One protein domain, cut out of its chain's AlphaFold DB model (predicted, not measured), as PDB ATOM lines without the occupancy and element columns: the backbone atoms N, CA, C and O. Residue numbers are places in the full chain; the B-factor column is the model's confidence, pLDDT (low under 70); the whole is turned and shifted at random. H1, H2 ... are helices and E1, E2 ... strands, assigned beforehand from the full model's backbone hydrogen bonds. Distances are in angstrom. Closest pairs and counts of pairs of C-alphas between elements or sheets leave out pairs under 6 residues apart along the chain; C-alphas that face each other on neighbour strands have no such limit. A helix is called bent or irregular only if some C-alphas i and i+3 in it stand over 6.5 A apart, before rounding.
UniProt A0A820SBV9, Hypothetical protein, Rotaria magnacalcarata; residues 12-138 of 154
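AT A GLANCE: This is residues 12 to 138 of the 154 residues of the protein "Hypothetical protein" of Rotaria magnacalcarata (UniProt A0A820SBV9). A long helix, H4, runs through the middle, its residues 97 to 108 packed along a small sheet of E1 and E2; H5 packs on one side of H4 and H3 packs on its last residues. Before H3, the short helices H1 and H2 and the loops joining them make a looser end, where residues 37 to 42 stick out. The printed part has 127 residues, with five named helices and two named strands in the order H1 H2 H3 E1 H4 E2 H5. It is mostly helix; the sheet, E1 = E2, is parallel. The whole is compact, with a radius of gyration of the C-alphas of 15.1 A and spans of 40 by 39 by 26 A.

IN THESE COORDINATES: Find C-alpha 22 at (114.020, 24.648, 3.289), where H1 begins, residues 22 to 27. H2 is residues 33 to 41 and H3 residues 57 to 67, 15.4 A. E1, residues 72 to 77, measures 13.6 A. H4, residues 87 to 108, runs 31.1 A from C-alpha 87 at (120.691, 46.549, 3.255), with a kink of 40 degrees near residue 96. H2 and H4 are irregular: C-alphas 37 and 40 are 7.9 A apart, C-alphas 88 and 91 7.6 A. E2, residues 109 to 117, bends by 124 degrees at residue 112. H5, residues 125 to 137, 18.5 A, ends at C-alpha 137 (92.808, 54.525, -3.023).

HOW THE PARTS SIT: H1 and H2 are apart, as are H2 and H3. H3 touches residues 104 to 108 of H4, closest at the C-alphas of Phe 67 and Cys 108, 5.5 A, at a steep tilt of 43 degrees. E1, H4 and E2 form a strand-helix-strand unit, two parallel neighbour strands with a helix between, its crossover right-handed. Look at N 77 and O 116, 2.9 A, within hydrogen-bond range. Residues 126 to 130 of H5 touch H4, closest at the C-alphas of Tyr 95 and Thr 127, 7.3 A, at a shallow tilt of 24 degrees, the same way. Every O i to N i+4 pair is within hydrogen-bond range in H1, H3 and H5; H2 has 3 of 5, H4 14 of 18.

THE WHOLE: The C-alphas farthest apart, Asp 40 and Gln 125, are 42.2 A apart. The printed part has no cut, and H2 to H3 is a long link of 15 residues. Residues 19 to 30 have pLDDT under 70.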
ATOM      1  N   GLN A  12      98.370  36.009   9.788       92.31
ATOM      2  CA  GLN A  12      99.057  35.134   8.862       92.31
ATOM      3  C   GLN A  12     100.539  35.489   8.915       92.31
ATOM      4  O   GLN A  12     100.920  36.644   9.098       92.31
ATOM      5  N   THR A  13     101.368  34.466   8.798       91.25
ATOM      6  CA  THR A  13     102.820  34.561   8.650       91.25
ATOM      7  C   THR A  13     103.310  33.249   8.050       91.25
ATOM      8  O   THR A  13     102.526  32.303   7.946       91.25
ATOM      9  N   LEU A  14     104.581  33.175   7.661       90.25
ATOM     10  CA  LEU A  14     105.218  31.899   7.342       90.25
ATOM     11  C   LEU A  14     105.104  30.962   8.551       90.25
ATOM     12  O   LEU A  14     105.358  31.368   9.684       90.25
ATOM     13  N   ASN A  15     104.700  29.720   8.316       88.25
ATOM     14  CA  ASN A  15     104.492  28.753   9.382       88.25
ATOM     15  C   ASN A  15     105.849  28.244   9.912       88.25
ATOM     16  O   ASN A  15     106.548  27.539   9.182       88.25
ATOM     17  N   PRO A  16     106.224  28.539  11.175       82.44
ATOM     18  CA  PRO A  16     107.514  28.125  11.730       82.44
ATOM     19  C   PRO A  16     107.626  26.609  11.942       82.44
ATOM     20  O   PRO A  16     108.725  26.092  12.118       82.44
ATOM     21  N   TYR A  17     106.503  25.888  11.910       81.38
ATOM     22  CA  TYR A  17     106.436  24.437  12.092       81.38
ATOM     23  C   TYR A  17     106.242  23.689  10.762       81.38
ATOM     24  O   TYR A  17     105.849  22.523  10.753       81.38
ATOM     25  N   TYR A  18     106.468  24.357   9.626       78.38
ATOM     26  CA  TYR A  18     106.338  23.760   8.301       78.38
ATOM     27  C   TYR A  18     107.632  23.055   7.876       78.38
ATOM     28  O   TYR A  18     108.620  23.691   7.521       78.38
ATOM     29  N   GLU A  19     107.624  21.721   7.891       64.69
ATOM     30  CA  GLU A  19     108.816  20.885   7.656       64.69
ATOM     31  C   GLU A  19     109.129  20.615   6.168       64.69
ATOM     32  O   GLU A  19     110.093  19.921   5.854       64.69
ATOM     33  N   HIS A  20     108.312  21.113   5.233       61.19
ATOM     34  CA  HIS A  20     108.358  20.681   3.828       61.19
ATOM     35  C   HIS A  20     109.142  21.596   2.876       61.19
ATOM     36  O   HIS A  20     109.259  21.257   1.698       61.19
ATOM     37  N   ASP A  21     109.689  22.722   3.344       64.50
ATOM     38  CA  ASP A  21     110.377  23.679   2.471       64.50
ATOM     39  C   ASP A  21     111.551  24.397   3.164       64.50
ATOM     40  O   ASP A  21     111.366  25.327   3.951       64.50
ATOM     41  N   GLU A  22     112.783  23.999   2.822       63.25
ATOM     42  CA  GLU A  22     114.020  24.648   3.289       63.25
ATOM     43  C   GLU A  22     114.083  26.139   2.911       63.25
ATOM     44  O   GLU A  22     114.689  26.935   3.632       63.25
ATOM     45  N   SER A  23     113.440  26.545   1.807       62.91
ATOM     46  CA  SER A  23     113.424  27.945   1.375       62.91
ATOM     47  C   SER A  23     112.537  28.818   2.266       62.91
ATOM     48  O   SER A  23     112.903  29.955   2.562       62.91
ATOM     49  N   THR A  24     111.438  28.262   2.787       60.34
ATOM     50  CA  THR A  24     110.588  28.916   3.791       60.34
ATOM     51  C   THR A  24     111.344  29.097   5.110       60.34
ATOM     52  O   THR A  24     111.309  30.181   5.691       60.34
ATOM     53  N   VAL A  25     112.111  28.090   5.543       62.88
ATOM     54  CA  VAL A  25     112.951  28.180   6.754       62.88
ATOM     55  C   VAL A  25     114.019  29.269   6.629       62.88
ATOM     56  O   VAL A  25     114.243  30.017   7.575       62.88
ATOM     57  N   ALA A  26     114.635  29.420   5.454       59.91
ATOM     58  CA  ALA A  26     115.621  30.473   5.204       59.91
ATOM     59  C   ALA A  26     115.028  31.899   5.219       59.91
ATOM     60  O   ALA A  26     115.765  32.868   5.398       59.91
ATOM     61  N   MET A  27     113.714  32.038   5.014       61.03
ATOM     62  CA  MET A  27     113.007  33.322   5.025       61.03
ATOM     63  C   MET A  27     112.504  33.735   6.415       61.03
ATOM     64  O   MET A  27     112.170  34.906   6.610       61.03
ATOM     65  N   LEU A  28     112.437  32.800   7.368       67.00
ATOM     66  CA  LEU A  28     111.924  33.046   8.711       67.00
ATOM     67  C   LEU A  28     112.902  33.877   9.547       67.00
ATOM     68  O   LEU A  28     114.096  33.602   9.627       67.00
ATOM     69  N   ILE A  29     112.357  34.871  10.242       65.12
ATOM     70  CA  ILE A  29     113.024  35.458  11.401       65.12
ATOM     71  C   ILE A  29     112.749  34.516  12.576       65.12
ATOM     72  O   ILE A  29     111.593  34.180  12.826       65.12
ATOM     73  N   ASP A  30     113.803  34.097  13.276       64.06
ATOM     74  CA  ASP A  30     113.759  33.163  14.413       64.06
ATOM     75  C   ASP A  30     113.099  33.804  15.656       64.06
ATOM     76  O   ASP A  30     113.760  34.196  16.620       64.06
ATOM     77  N   ASP A  31     111.786  34.033  15.583       71.00
ATOM     78  CA  ASP A  31     110.951  34.538  16.674       71.00
ATOM     79  C   ASP A  31     109.486  34.095  16.505       71.00
ATOM     80  O   ASP A  31     108.669  34.780  15.888       71.00
ATOM     81  N   ASP A  32     109.133  32.949  17.086       78.06
ATOM     82  CA  ASP A  32     107.782  32.377  17.061       78.06
ATOM     83  C   ASP A  32     106.971  32.672  18.338       78.06
ATOM     84  O   ASP A  32     105.850  32.184  18.494       78.06
ATOM     85  N   ARG A  33     107.487  33.501  19.257       82.81
ATOM     86  CA  ARG A  33     106.926  33.664  20.613       82.81
ATOM     87  C   ARG A  33     105.457  34.080  20.617       82.81
ATOM     88  O   ARG A  33     104.686  33.590  21.440       82.81
ATOM     89  N   ILE A  34     105.057  34.984  19.719       83.50
ATOM     90  CA  ILE A  34     103.654  35.423  19.623       83.50
ATOM     91  C   ILE A  34     102.775  34.250  19.192       83.50
ATOM     92  O   ILE A  34     101.736  34.022  19.808       83.50
ATOM     93  N   ILE A  35     103.206  33.490  18.181       84.00
ATOM     94  CA  ILE A  35     102.494  32.308  17.686       84.00
ATOM     95  C   ILE A  35     102.371  31.295  18.819       84.00
ATOM     96  O   ILE A  35     101.255  30.944  19.188       84.00
ATOM     97  N   TYR A  36     103.485  30.921  19.448       83.69
ATOM     98  CA  TYR A  36     103.523  29.959  20.549       83.69
ATOM     99  C   TYR A  36     102.556  30.319  21.689       83.69
ATOM    100  O   TYR A  36     101.828  29.465  22.188       83.69
ATOM    101  N   HIS A  37     102.492  31.596  22.081       83.25
ATOM    102  CA  HIS A  37     101.615  32.052  23.164       83.25
ATOM    103  C   HIS A  37     100.144  32.258  22.764       83.25
ATOM    104  O   HIS A  37      99.316  32.467  23.649       83.25
ATOM    105  N   THR A  38      99.802  32.213  21.471       83.38
ATOM    106  CA  THR A  38      98.435  32.478  20.970       83.38
ATOM    107  C   THR A  38      97.882  31.373  20.062       83.38
ATOM    108  O   THR A  38      96.778  31.499  19.531       83.38
ATOM    109  N   ILE A  39      98.613  30.267  19.886       78.81
ATOM    110  CA  ILE A  39      98.268  29.205  18.931       78.81
ATOM    111  C   ILE A  39      96.916  28.543  19.242       78.81
ATOM    112  O   ILE A  39      96.138  28.257  18.330       78.81
ATOM    113  N   ASP A  40      96.580  28.392  20.525       73.50
ATOM    114  CA  ASP A  40      95.337  27.756  20.983       73.50
ATOM    115  C   ASP A  40      94.074  28.561  20.630       73.50
ATOM    116  O   ASP A  40      92.958  28.038  20.654       73.50
ATOM    117  N   GLU A  41      94.227  29.833  20.261       72.44
ATOM    118  CA  GLU A  41      93.106  30.737  20.008       72.44
ATOM    119  C   GLU A  41      92.552  30.632  18.570       72.44
ATOM    120  O   GLU A  41      91.606  31.345  18.232       72.44
ATOM    121  N   LYS A  42      93.102  29.746  17.715       80.62
ATOM    122  CA  LYS A  42      92.720  29.566  16.290       80.62
ATOM    123  C   LYS A  42      92.736  30.860  15.463       80.62
ATOM    124  O   LYS A  42      91.968  31.012  14.513       80.62
ATOM    125  N   ARG A  43      93.601  31.804  15.833       88.44
ATOM    126  CA  ARG A  43      93.714  33.115  15.177       88.44
ATOM    127  C   ARG A  43      94.716  33.122  14.023       88.44
ATOM    128  O   ARG A  43      94.678  34.032  13.203       88.44
ATOM    129  N   TRP A  44      95.574  32.108  13.947       91.69
ATOM    130  CA  TRP A  44      96.584  31.957  12.903       91.69
ATOM    131  C   TRP A  44      96.040  31.179  11.707       91.69
ATOM    132  O   TRP A  44      95.463  30.104  11.872       91.69
ATOM    133  N   ASP A  45      96.236  31.727  10.513       93.31
ATOM    134  CA  ASP A  45      95.886  31.112   9.238       93.31
ATOM    135  C   ASP A  45      97.148  30.983   8.377       93.31
ATOM    136  O   ASP A  45      97.755  31.984   7.992       93.31
ATOM    137  N   PHE A  46      97.561  29.743   8.115       93.38
ATOM    138  CA  PHE A  46      98.770  29.416   7.353       93.38
ATOM    139  C   PHE A  46      98.473  29.089   5.883       93.38
ATOM    140  O   PHE A  46      99.330  28.552   5.184       93.38
ATOM    141  N   GLY A  47      97.275  29.416   5.396       93.94
ATOM    142  CA  GLY A  47      96.920  29.228   3.995       93.94
ATOM    143  C   GLY A  47      96.532  27.792   3.656       93.94
ATOM    144  O   GLY A  47      96.460  26.912   4.517       93.94
ATOM    145  N   ILE A  48      96.254  27.555   2.374       94.81
ATOM    146  CA  ILE A  48      95.726  26.273   1.891       94.81
ATOM    147  C   ILE A  48      96.789  25.166   1.890       94.81
ATOM    148  O   ILE A  48      96.455  23.993   2.057       94.81
ATOM    149  N   ASP A  49      98.061  25.543   1.746       92.19
ATOM    150  CA  ASP A  49      99.215  24.639   1.747       92.19
ATOM    151  C   ASP A  49      99.904  24.531   3.121       92.19
ATOM    152  O   ASP A  49     100.873  23.789   3.266       92.19
ATOM    153  N   ASN A  50      99.399  25.247   4.133       91.62
ATOM    154  CA  ASN A  50      99.951  25.323   5.488       91.62
ATOM    155  C   ASN A  50     101.381  25.906   5.581       91.62
ATOM    156  O   ASN A  50     101.974  25.876   6.663       91.62
ATOM    157  N   SER A  51     101.939  26.452   4.492       91.69
ATOM    158  CA  SER A  51     103.260  27.102   4.486       91.69
ATOM    159  C   SER A  51     103.214  28.511   5.068       91.69
ATOM    160  O   SER A  51     104.212  29.030   5.567       91.69
ATOM    161  N   GLY A  52     102.056  29.163   4.975       91.38
ATOM    162  CA  GLY A  52     101.903  30.570   5.293       91.38
ATOM    163  C   GLY A  52     102.580  31.502   4.287       91.38
ATOM    164  O   GLY A  52     102.668  32.694   4.550       91.38
ATOM    165  N   ASN A  53     103.059  31.026   3.136       92.81
ATOM    166  CA  ASN A  53     103.680  31.893   2.138       92.81
ATOM    167  C   ASN A  53     102.616  32.704   1.387       92.81
ATOM    168  O   ASN A  53     101.953  32.194   0.483       92.81
ATOM    169  N   ILE A  54     102.468  33.983   1.746       94.75
ATOM    170  CA  ILE A  54     101.495  34.890   1.119       94.75
ATOM    171  C   ILE A  54     101.816  35.190  -0.349       94.75
ATOM    172  O   ILE A  54     100.928  35.612  -1.073       94.75
ATOM    173  N   MET A  55     103.050  34.959  -0.813       93.75
ATOM    174  CA  MET A  55     103.425  35.152  -2.220       93.75
ATOM    175  C   MET A  55     103.038  33.969  -3.116       93.75
ATOM    176  O   MET A  55     103.132  34.087  -4.337       93.75
ATOM    177  N   ASN A  56     102.601  32.841  -2.541       94.75
ATOM    178  CA  ASN A  56     102.044  31.736  -3.316       94.75
ATOM    179  C   ASN A  56     100.653  32.128  -3.850       94.75
ATOM    180  O   ASN A  56      99.771  32.503  -3.079       94.75
ATOM    181  N   GLU A  57     100.442  32.011  -5.163       96.25
ATOM    182  CA  GLU A  57      99.181  32.348  -5.834       96.25
ATOM    183  C   GLU A  57      97.973  31.602  -5.243       96.25
ATOM    184  O   GLU A  57      96.905  32.195  -5.062       96.25
ATOM    185  N   GLU A  58      98.133  30.327  -4.878       97.00
ATOM    186  CA  GLU A  58      97.059  29.548  -4.252       97.00
ATOM    187  C   GLU A  58      96.666  30.126  -2.886       97.00
ATOM    188  O   GLU A  58      95.478  30.250  -2.580       97.00
ATOM    189  N   ASN A  59      97.654  30.570  -2.102       96.75
ATOM    190  CA  ASN A  59      97.425  31.219  -0.815       96.75
ATOM    191  C   ASN A  59      96.798  32.609  -0.975       96.75
ATOM    192  O   ASN A  59      95.873  32.934  -0.234       96.75
ATOM    193  N   ILE A  60      97.222  33.408  -1.961       97.94
ATOM    194  CA  ILE A  60      96.598  34.707  -2.277       97.94
ATOM    195  C   ILE A  60      95.101  34.518  -2.542       97.94
ATOM    196  O   ILE A  60      94.265  35.168  -1.910       97.94
ATOM    197  N   ASN A  61      94.761  33.598  -3.446       98.06
ATOM    198  CA  ASN A  61      93.375  33.313  -3.807       98.06
ATOM    199  C   ASN A  61      92.577  32.785  -2.610       98.06
ATOM    200  O   ASN A  61      91.438  33.205  -2.395       98.06
ATOM    201  N   TYR A  62      93.181  31.912  -1.801       97.94
ATOM    202  CA  TYR A  62      92.582  31.422  -0.566       97.94
ATOM    203  C   TYR A  62      92.255  32.570   0.402       97.94
ATOM    204  O   TYR A  62      91.095  32.701   0.802       97.94
ATOM    205  N   TYR A  63      93.216  33.446   0.722       97.62
ATOM    206  CA  TYR A  63      92.996  34.550   1.660       97.62
ATOM    207  C   TYR A  63      91.930  35.519   1.157       97.62
ATOM    208  O   TYR A  63      91.014  35.849   1.908       97.62
ATOM    209  N   ILE A  64      91.980  35.908  -0.121       98.00
ATOM    210  CA  ILE A  64      90.940  36.757  -0.713       98.00
ATOM    211  C   ILE A  64      89.580  36.067  -0.601       98.00
ATOM    212  O   ILE A  64      88.635  36.665  -0.092       98.00
ATOM    213  N   SER A  65      89.474  34.794  -0.992       97.50
ATOM    214  CA  SER A  65      88.202  34.063  -0.944       97.50
ATOM    215  C   SER A  65      87.605  33.986   0.464       97.50
ATOM    216  O   SER A  65      86.392  34.125   0.623       97.50
ATOM    217  N   ARG A  66      88.462  33.811   1.474       95.31
ATOM    218  CA  ARG A  66      88.091  33.681   2.881       95.31
ATOM    219  C   ARG A  66      87.684  35.014   3.497       95.31
ATOM    220  O   ARG A  66      86.723  35.055   4.261       95.31
ATOM    221  N   PHE A  67      88.424  36.078   3.203       95.94
ATOM    222  CA  PHE A  67      88.347  37.333   3.945       95.94
ATOM    223  C   PHE A  67      87.568  38.441   3.228       95.94
ATOM    224  O   PHE A  67      87.035  39.312   3.906       95.94
ATOM    225  N   GLN A  68      87.412  38.394   1.899       95.00
ATOM    226  CA  GLN A  68      86.724  39.450   1.131       95.00
ATOM    227  C   GLN A  68      85.258  39.678   1.535       95.00
ATOM    228  O   GLN A  68      84.717  40.758   1.321       95.00
ATOM    229  N   SER A  69      84.589  38.655   2.078       93.19
ATOM    230  CA  SER A  69      83.192  38.747   2.522       93.19
ATOM    231  C   SER A  69      83.054  39.137   3.994       93.19
ATOM    232  O   SER A  69      81.939  39.152   4.512       93.19
ATOM    233  N   MET A  70      84.168  39.366   4.693       94.88
ATOM    234  CA  MET A  70      84.184  39.785   6.089       94.88
ATOM    235  C   MET A  70      84.334  41.304   6.190       94.88
ATOM    236  O   MET A  70      85.024  41.932   5.390       94.88
ATOM    237  N   ASP A  71      83.754  41.893   7.234       95.75
ATOM    238  CA  ASP A  71      83.913  43.318   7.529       95.75
ATOM    239  C   ASP A  71      85.259  43.576   8.230       95.75
ATOM    240  O   ASP A  71      85.342  43.762   9.450       95.75
ATOM    241  N   ILE A  72      86.352  43.563   7.463       96.94
ATOM    242  CA  ILE A  72      87.697  43.823   7.988       96.94
ATOM    243  C   ILE A  72      87.949  45.327   8.035       96.94
ATOM    244  O   ILE A  72      88.156  45.984   7.018       96.94
ATOM    245  N   HIS A  73      87.957  45.871   9.251       96.94
ATOM    246  CA  HIS A  73      88.073  47.309   9.510       96.94
ATOM    247  C   HIS A  73      89.521  47.816   9.533       96.94
ATOM    248  O   HIS A  73      89.765  49.012   9.334       96.94
ATOM    249  N   LEU A  74      90.471  46.928   9.823       97.50
ATOM    250  CA  LEU A  74      91.891  47.229   9.940       97.50
ATOM    251  C   LEU A  74      92.704  46.050   9.412       97.50
ATOM    252  O   LEU A  74      92.520  44.927   9.873       97.50
ATOM    253  N   ILE A  75      93.628  46.330   8.498       98.06
ATOM    254  CA  ILE A  75      94.676  45.392   8.091       98.06
ATOM    255  C   ILE A  75      96.027  46.003   8.449       98.06
ATOM    256  O   ILE A  75      96.241  47.208   8.286       98.06
ATOM    257  N   THR A  76      96.940  45.174   8.939       97.00
ATOM    258  CA  THR A  76      98.330  45.549   9.198       97.00
ATOM    259  C   THR A  76      99.256  44.601   8.450       97.00
ATOM    260  O   THR A  76      99.032  43.395   8.494       97.00
ATOM    261  N   ALA A  77     100.289  45.132   7.804       95.94
ATOM    262  CA  ALA A  77     101.289  44.367   7.065       95.94
ATOM    263  C   ALA A  77     102.701  44.748   7.546       95.94
ATOM    264  O   ALA A  77     103.079  45.923   7.523       95.94
ATOM    265  N   ASP A  78     103.442  43.748   8.028       91.50
ATOM    266  CA  ASP A  78     104.798  43.846   8.604       91.50
ATOM    267  C   ASP A  78     105.690  42.701   8.073       91.50
ATOM    268  O   ASP A  78     106.639  42.256   8.720       91.50
ATOM    269  N   GLY A  79     105.380  42.181   6.884       86.50
ATOM    270  CA  GLY A  79     106.182  41.161   6.232       86.50
ATOM    271  C   GLY A  79     107.612  41.639   5.985       86.50
ATOM    272  O   GLY A  79     107.873  42.772   5.575       86.50
ATOM    273  N   SER A  80     108.577  40.765   6.252       81.81
ATOM    274  CA  SER A  80     109.989  41.036   6.004       81.81
ATOM    275  C   SER A  80     110.734  39.736   5.765       81.81
ATOM    276  O   SER A  80     110.396  38.708   6.341       81.81
ATOM    277  N   PHE A  81     111.806  39.824   4.986       77.69
ATOM    278  CA  PHE A  81     112.817  38.777   4.870       77.69
ATOM    279  C   PHE A  81     114.083  39.174   5.629       77.69
ATOM    280  O   PHE A  81     114.293  40.363   5.914       77.69
ATOM    281  N   ASP A  82     114.941  38.198   5.928       72.88
ATOM    282  CA  ASP A  82     116.278  38.483   6.441       72.88
ATOM    283  C   ASP A  82     117.188  39.013   5.322       72.88
ATOM    284  O   ASP A  82     117.775  38.274   4.535       72.88
ATOM    285  N   VAL A  83     117.292  40.338   5.246       71.50
ATOM    286  CA  VAL A  83     118.142  41.061   4.284       71.50
ATOM    287  C   VAL A  83     119.355  41.707   4.957       71.50
ATOM    288  O   VAL A  83     119.936  42.656   4.430       71.50
ATOM    289  N   GLN A  84     119.765  41.213   6.133       71.06
ATOM    290  CA  GLN A  84     120.866  41.795   6.914       71.06
ATOM    291  C   GLN A  84     122.184  41.912   6.142       71.06
ATOM    292  O   GLN A  84     122.963  42.826   6.409       71.06
ATOM    293  N   ASN A  85     122.412  41.027   5.172       72.00
ATOM    294  CA  ASN A  85     123.640  41.006   4.385       72.00
ATOM    295  C   ASN A  85     123.648  42.027   3.231       72.00
ATOM    296  O   ASN A  85     124.729  42.386   2.781       72.00
ATOM    297  N   ASN A  86     122.483  42.535   2.794       77.38
ATOM    298  CA  ASN A  86     122.346  43.432   1.636       77.38
ATOM    299  C   ASN A  86     121.361  44.595   1.904       77.38
ATOM    300  O   ASN A  86     120.345  44.721   1.216       77.38
ATOM    301  N   PRO A  87     121.629  45.486   2.880       75.00
ATOM    302  CA  PRO A  87     120.691  46.549   3.255       75.00
ATOM    303  C   PRO A  87     120.399  47.544   2.120       75.00
ATOM    304  O   PRO A  87     119.301  48.081   2.058       75.00
ATOM    305  N   GLY A  88     121.350  47.773   1.206       77.12
ATOM    306  CA  GLY A  88     121.157  48.674   0.062       77.12
ATOM    307  C   GLY A  88     120.179  48.149  -0.995       77.12
ATOM    308  O   GLY A  88     119.612  48.943  -1.734       77.12
ATOM    309  N   GLU A  89     119.949  46.834  -1.042       80.31
ATOM    310  CA  GLU A  89     119.024  46.188  -1.988       80.31
ATOM    311  C   GLU A  89     117.700  45.783  -1.321       80.31
ATOM    312  O   GLU A  89     116.824  45.201  -1.963       80.31
ATOM    313  N   GLN A  90     117.534  46.095  -0.030       81.88
ATOM    314  CA  GLN A  90     116.377  45.703   0.773       81.88
ATOM    315  C   GLN A  90     115.049  46.096   0.117       81.88
ATOM    316  O   GLN A  90     114.111  45.303   0.128       81.88
ATOM    317  N   GLU A  91     114.967  47.295  -0.460       82.00
ATOM    318  CA  GLU A  91     113.747  47.792  -1.096       82.00
ATOM    319  C   GLU A  91     113.298  46.894  -2.250       82.00
ATOM    320  O   GLU A  91     112.160  46.427  -2.266       82.00
ATOM    321  N   GLY A  92     114.212  46.585  -3.171       83.69
ATOM    322  CA  GLY A  92     113.933  45.723  -4.316       83.69
ATOM    323  C   GLY A  92     113.645  44.277  -3.912       83.69
ATOM    324  O   GLY A  92     112.727  43.666  -4.455       83.69
ATOM    325  N   LEU A  93     114.383  43.742  -2.933       84.62
ATOM    326  CA  LEU A  93     114.216  42.362  -2.463       84.62
ATOM    327  C   LEU A  93     112.889  42.143  -1.724       84.62
ATOM    328  O   LEU A  93     112.279  41.085  -1.856       84.62
ATOM    329  N   VAL A  94     112.425  43.135  -0.960       88.25
ATOM    330  CA  VAL A  94     111.155  43.056  -0.220       88.25
ATOM    331  C   VAL A  94     109.958  43.441  -1.095       88.25
ATOM    332  O   VAL A  94     108.839  43.009  -0.817       88.25
ATOM    333  N   TYR A  95     110.159  44.208  -2.170       90.94
ATOM    334  CA  TYR A  95     109.063  44.719  -2.997       90.94
ATOM    335  C   TYR A  95     108.040  43.656  -3.460       90.94
ATOM    336  O   TYR A  95     106.844  43.943  -3.385       90.94
ATOM    337  N   PRO A  96     108.420  42.432  -3.892       92.62
ATOM    338  CA  PRO A  96     107.447  41.394  -4.242       92.62
ATOM    339  C   PRO A  96     106.503  41.019  -3.090       92.62
ATOM    340  O   PRO A  96     105.296  40.878  -3.309       92.62
ATOM    341  N   LEU A  97     107.029  40.921  -1.865       93.50
ATOM    342  CA  LEU A  97     106.232  40.673  -0.666       93.50
ATOM    343  C   LEU A  97     105.318  41.863  -0.382       93.50
ATOM    344  O   LEU A  97     104.106  41.687  -0.301       93.50
ATOM    345  N   LEU A  98     105.884  43.072  -0.348       94.50
ATOM    346  CA  LEU A  98     105.146  44.308  -0.090       94.50
ATOM    347  C   LEU A  98     103.972  44.489  -1.063       94.50
ATOM    348  O   LEU A  98     102.847  44.786  -0.666       94.50
ATOM    349  N   LYS A  99     104.219  44.278  -2.360       95.44
ATOM    350  CA  LYS A  99     103.197  44.343  -3.409       95.44
ATOM    351  C   LYS A  99     102.078  43.334  -3.156       95.44
ATOM    352  O   LYS A  99     100.908  43.659  -3.363       95.44
ATOM    353  N   THR A 100     102.431  42.125  -2.728       96.88
ATOM    354  CA  THR A 100     101.466  41.059  -2.452       96.88
ATOM    355  C   THR A 100     100.629  41.370  -1.212       96.88
ATOM    356  O   THR A 100      99.406  41.260  -1.268       96.88
ATOM    357  N   GLU A 101     101.252  41.853  -0.136       97.19
ATOM    358  CA  GLU A 101     100.549  42.312   1.066       97.19
ATOM    359  C   GLU A 101      99.562  43.439   0.741       97.19
ATOM    360  O   GLU A 101      98.406  43.382   1.154       97.19
ATOM    361  N   VAL A 102      99.975  44.430  -0.061       97.75
ATOM    362  CA  VAL A 102      99.081  45.505  -0.522       97.75
ATOM    363  C   VAL A 102      97.921  44.947  -1.344       97.75
ATOM    364  O   VAL A 102      96.778  45.353  -1.140       97.75
ATOM    365  N   TYR A 103      98.187  44.022  -2.265       98.19
ATOM    366  CA  TYR A 103      97.151  43.437  -3.114       98.19
ATOM    367  C   TYR A 103      96.097  42.671  -2.304       98.19
ATOM    368  O   TYR A 103      94.898  42.909  -2.475       98.19
ATOM    369  N   VAL A 104      96.528  41.803  -1.384       98.06
ATOM    370  CA  VAL A 104      95.624  41.063  -0.492       98.06
ATOM    371  C   VAL A 104      94.871  42.028   0.424       98.06
ATOM    372  O   VAL A 104      93.652  41.916   0.550       98.06
ATOM    373  N   ALA A 105      95.556  43.024   0.999       97.94
ATOM    374  CA  ALA A 105      94.932  44.009   1.875       97.94
ATOM    375  C   ALA A 105      93.820  44.786   1.162       97.94
ATOM    376  O   ALA A 105      92.700  44.844   1.656       97.94
ATOM    377  N   LEU A 106      94.089  45.334  -0.026       97.94
ATOM    378  CA  LEU A 106      93.086  46.076  -0.796       97.94
ATOM    379  C   LEU A 106      91.911  45.204  -1.254       97.94
ATOM    380  O   LEU A 106      90.811  45.721  -1.430       97.94
ATOM    381  N   SER A 107      92.135  43.902  -1.437       98.00
ATOM    382  CA  SER A 107      91.090  42.952  -1.831       98.00
ATOM    383  C   SER A 107      90.179  42.544  -0.668       98.00
ATOM    384  O   SER A 107      89.039  42.153  -0.901       98.00
ATOM    385  N   CYS A 108      90.669  42.624   0.573       97.94
ATOM    386  CA  CYS A 108      89.949  42.152   1.761       97.94
ATOM    387  C   CYS A 108      89.457  43.280   2.678       97.94
ATOM    388  O   CYS A 108      88.607  43.048   3.534       97.94
ATOM    389  N   LEU A 109      90.009  44.490   2.555       98.19
ATOM    390  CA  LEU A 109      89.653  45.615   3.411       98.19
ATOM    391  C   LEU A 109      88.260  46.148   3.061       98.19
ATOM    392  O   LEU A 109      87.959  46.423   1.897       98.19
ATOM    393  N   ILE A 110      87.430  46.375   4.080       97.69
ATOM    394  CA  ILE A 110      86.122  46.999   3.884       97.69
ATOM    395  C   ILE A 110      86.268  48.426   3.332       97.69
ATOM    396  O   ILE A 110      87.248  49.134   3.584       97.69
ATOM    397  N   THR A 111      85.242  48.907   2.626       96.31
ATOM    398  CA  THR A 111      85.157  50.328   2.266       96.31
ATOM    399  C   THR A 111      85.224  51.195   3.528       96.31
ATOM    400  O   THR A 111      84.522  50.940   4.501       96.31
ATOM    401  N   HIS A 112      86.064  52.235   3.501       96.50
ATOM    402  CA  HIS A 112      86.387  53.097   4.651       96.50
ATOM    403  C   HIS A 112      87.193  52.430   5.785       96.50
ATOM    404  O   HIS A 112      87.388  53.061   6.827       96.50
ATOM    405  N   GLY A 113      87.698  51.209   5.586       97.62
ATOM    406  CA  GLY A 113      88.664  50.577   6.481       97.62
ATOM    407  C   GLY A 113      90.030  51.275   6.483       97.62
ATOM    408  O   GLY A 113      90.319  52.145   5.656       97.62
ATOM    409  N   ASN A 114      90.883  50.882   7.428       98.12
ATOM    410  CA  ASN A 114      92.231  51.424   7.598       98.12
ATOM    411  C   ASN A 114      93.291  50.372   7.267       98.12
ATOM    412  O   ASN A 114      93.112  49.185   7.533       98.12
ATOM    413  N   PHE A 115      94.423  50.821   6.737       98.25
ATOM    414  CA  PHE A 115      95.546  49.957   6.405       98.25
ATOM    415  C   PHE A 115      96.841  50.542   6.962       98.25
ATOM    416  O   PHE A 115      97.139  51.716   6.745       98.25
ATOM    417  N   ILE A 116      97.594  49.725   7.697       97.69
ATOM    418  CA  ILE A 116      98.919  50.070   8.214       97.69
ATOM    419  C   ILE A 116      99.930  49.190   7.494       97.69
ATOM    420  O   ILE A 116      99.909  47.971   7.630       97.69
ATOM    421  N   LEU A 117     100.822  49.825   6.747       95.56
ATOM    422  CA  LEU A 117     101.854  49.156   5.972       95.56
ATOM    423  C   LEU A 117     103.220  49.561   6.503       95.56
ATOM    424  O   LEU A 117     103.532  50.754   6.567       95.56
ATOM    425  N   LYS A 118     104.045  48.582   6.864       92.19
ATOM    426  CA  LYS A 118     105.459  48.831   7.108       92.19
ATOM    427  C   LYS A 118     106.179  49.033   5.782       92.19
ATOM    428  O   LYS A 118     106.057  48.242   4.857       92.19
ATOM    429  N   LEU A 119     106.977  50.090   5.735       88.56
ATOM    430  CA  LEU A 119     107.887  50.381   4.639       88.56
ATOM    431  C   LEU A 119     109.310  50.479   5.190       88.56
ATOM    432  O   LEU A 119     109.513  50.804   6.364       88.56
ATOM    433  N   PHE A 120     110.284  50.187   4.332       80.25
ATOM    434  CA  PHE A 120     111.701  50.413   4.598       80.25
ATOM    435  C   PHE A 120     112.100  51.775   4.014       80.25
ATOM    436  O   PHE A 120     111.568  52.807   4.431       80.25
ATOM    437  N   THR A 121     112.999  51.779   3.034       80.25
ATOM    438  CA  THR A 121     113.287  52.931   2.180       80.25
ATOM    439  C   THR A 121     112.204  53.119   1.118       80.25
ATOM    440  O   THR A 121     111.357  52.253   0.900       80.25
ATOM    441  N   MET A 122     112.214  54.293   0.486       81.62
ATOM    442  CA  MET A 122     111.289  54.671  -0.589       81.62
ATOM    443  C   MET A 122     112.056  55.409  -1.689       81.62
ATOM    444  O   MET A 122     111.674  56.507  -2.101       81.62
ATOM    445  N   PHE A 123     113.211  54.866  -2.061       84.19
ATOM    446  CA  PHE A 123     114.097  55.457  -3.061       84.19
ATOM    447  C   PHE A 123     113.857  54.876  -4.454       84.19
ATOM    448  O   PHE A 123     114.129  55.553  -5.446       84.19
ATOM    449  N   GLU A 124     113.322  53.660  -4.536       86.12
ATOM    450  CA  GLU A 124     113.064  52.972  -5.791       86.12
ATOM    451  C   GLU A 124     111.722  53.388  -6.393       86.12
ATOM    452  O   GLU A 124     110.705  53.559  -5.709       86.12
ATOM    453  N   GLN A 125     111.696  53.492  -7.724       89.94
ATOM    454  CA  GLN A 125     110.503  53.902  -8.471       89.94
ATOM    455  C   GLN A 125     109.299  52.996  -8.176       89.94
ATOM    456  O   GLN A 125     108.173  53.475  -8.059       89.94
ATOM    457  N   VAL A 126     109.542  51.696  -8.000       88.69
ATOM    458  CA  VAL A 126     108.491  50.706  -7.729       88.69
ATOM    459  C   VAL A 126     107.749  50.986  -6.418       88.69
ATOM    460  O   VAL A 126     106.527  50.854  -6.356       88.69
ATOM    461  N   THR A 127     108.452  51.454  -5.386       90.56
ATOM    462  CA  THR A 127     107.852  51.821  -4.097       90.56
ATOM    463  C   THR A 127     107.083  53.130  -4.207       90.56
ATOM    464  O   THR A 127     105.988  53.252  -3.658       90.56
ATOM    465  N   ILE A 128     107.610  54.101  -4.961       92.69
ATOM    466  CA  ILE A 128     106.931  55.377  -5.228       92.69
ATOM    467  C   ILE A 128     105.602  55.139  -5.957       92.69
ATOM    468  O   ILE A 128     104.575  55.697  -5.562       92.69
ATOM    469  N   ASP A 129     105.597  54.276  -6.974       94.69
ATOM    470  CA  ASP A 129     104.392  53.924  -7.730       94.69
ATOM    471  C   ASP A 129     103.344  53.245  -6.835       94.69
ATOM    472  O   ASP A 129     102.153  53.567  -6.907       94.69
ATOM    473  N   LEU A 130     103.785  52.354  -5.942       94.69
ATOM    474  CA  LEU A 130     102.917  51.692  -4.971       94.69
ATOM    475  C   LEU A 130     102.308  52.686  -3.970       94.69
ATOM    476  O   LEU A 130     101.107  52.643  -3.704       94.69
ATOM    477  N   ILE A 131     103.100  53.628  -3.451       93.94
ATOM    478  CA  ILE A 131     102.604  54.694  -2.565       93.94
ATOM    479  C   ILE A 131     101.606  55.584  -3.305       93.94
ATOM    480  O   ILE A 131     100.577  55.960  -2.743       93.94
ATOM    481  N   HIS A 132     101.870  55.906  -4.573       95.44
ATOM    482  CA  HIS A 132     100.947  56.691  -5.382       95.44
ATOM    483  C   HIS A 132      99.622  55.951  -5.611       95.44
ATOM    484  O   HIS A 132      98.562  56.567  -5.496       95.44
ATOM    485  N   LEU A 133      99.648  54.634  -5.848       96.62
ATOM    486  CA  LEU A 133      98.437  53.808  -5.879       96.62
ATOM    487  C   LEU A 133      97.660  53.924  -4.560       96.62
ATOM    488  O   LEU A 133      96.470  54.230  -4.581       96.62
ATOM    489  N   LEU A 134      98.326  53.746  -3.416       96.81
ATOM    490  CA  LEU A 134      97.680  53.868  -2.105       96.81
ATOM    491  C   LEU A 134      97.081  55.267  -1.901       96.81
ATOM    492  O   LEU A 134      95.951  55.386  -1.430       96.81
ATOM    493  N   TYR A 135      97.790  56.324  -2.302       96.38
ATOM    494  CA  TYR A 135      97.314  57.709  -2.201       96.38
ATOM    495  C   TYR A 135      96.029  57.947  -2.996       96.38
ATOM    496  O   TYR A 135      95.186  58.749  -2.603       96.38
ATOM    497  N   ARG A 136      95.856  57.237  -4.114       96.88
ATOM    498  CA  ARG A 136      94.649  57.310  -4.943       96.88
ATOM    499  C   ARG A 136      93.495  56.473  -4.394       96.88
ATOM    500  O   ARG A 136      92.348  56.779  -4.712       96.88
ATOM    501  N   THR A 137      93.793  55.455  -3.591       97.06
ATOM    502  CA  THR A 137      92.808  54.525  -3.023       97.06
ATOM    503  C   THR A 137      92.269  54.993  -1.669       97.06
ATOM    504  O   THR A 137      91.085  54.824  -1.384       97.06
ATOM    505  N   PHE A 138      93.107  55.616  -0.835       97.94
ATOM    506  CA  PHE A 138      92.732  56.060   0.509       97.94
ATOM    507  C   PHE A 138      92.443  57.560   0.572       97.94
ATOM    508  O   PHE A 138      93.099  58.378  -0.064       97.94
TER     509      PHE A 138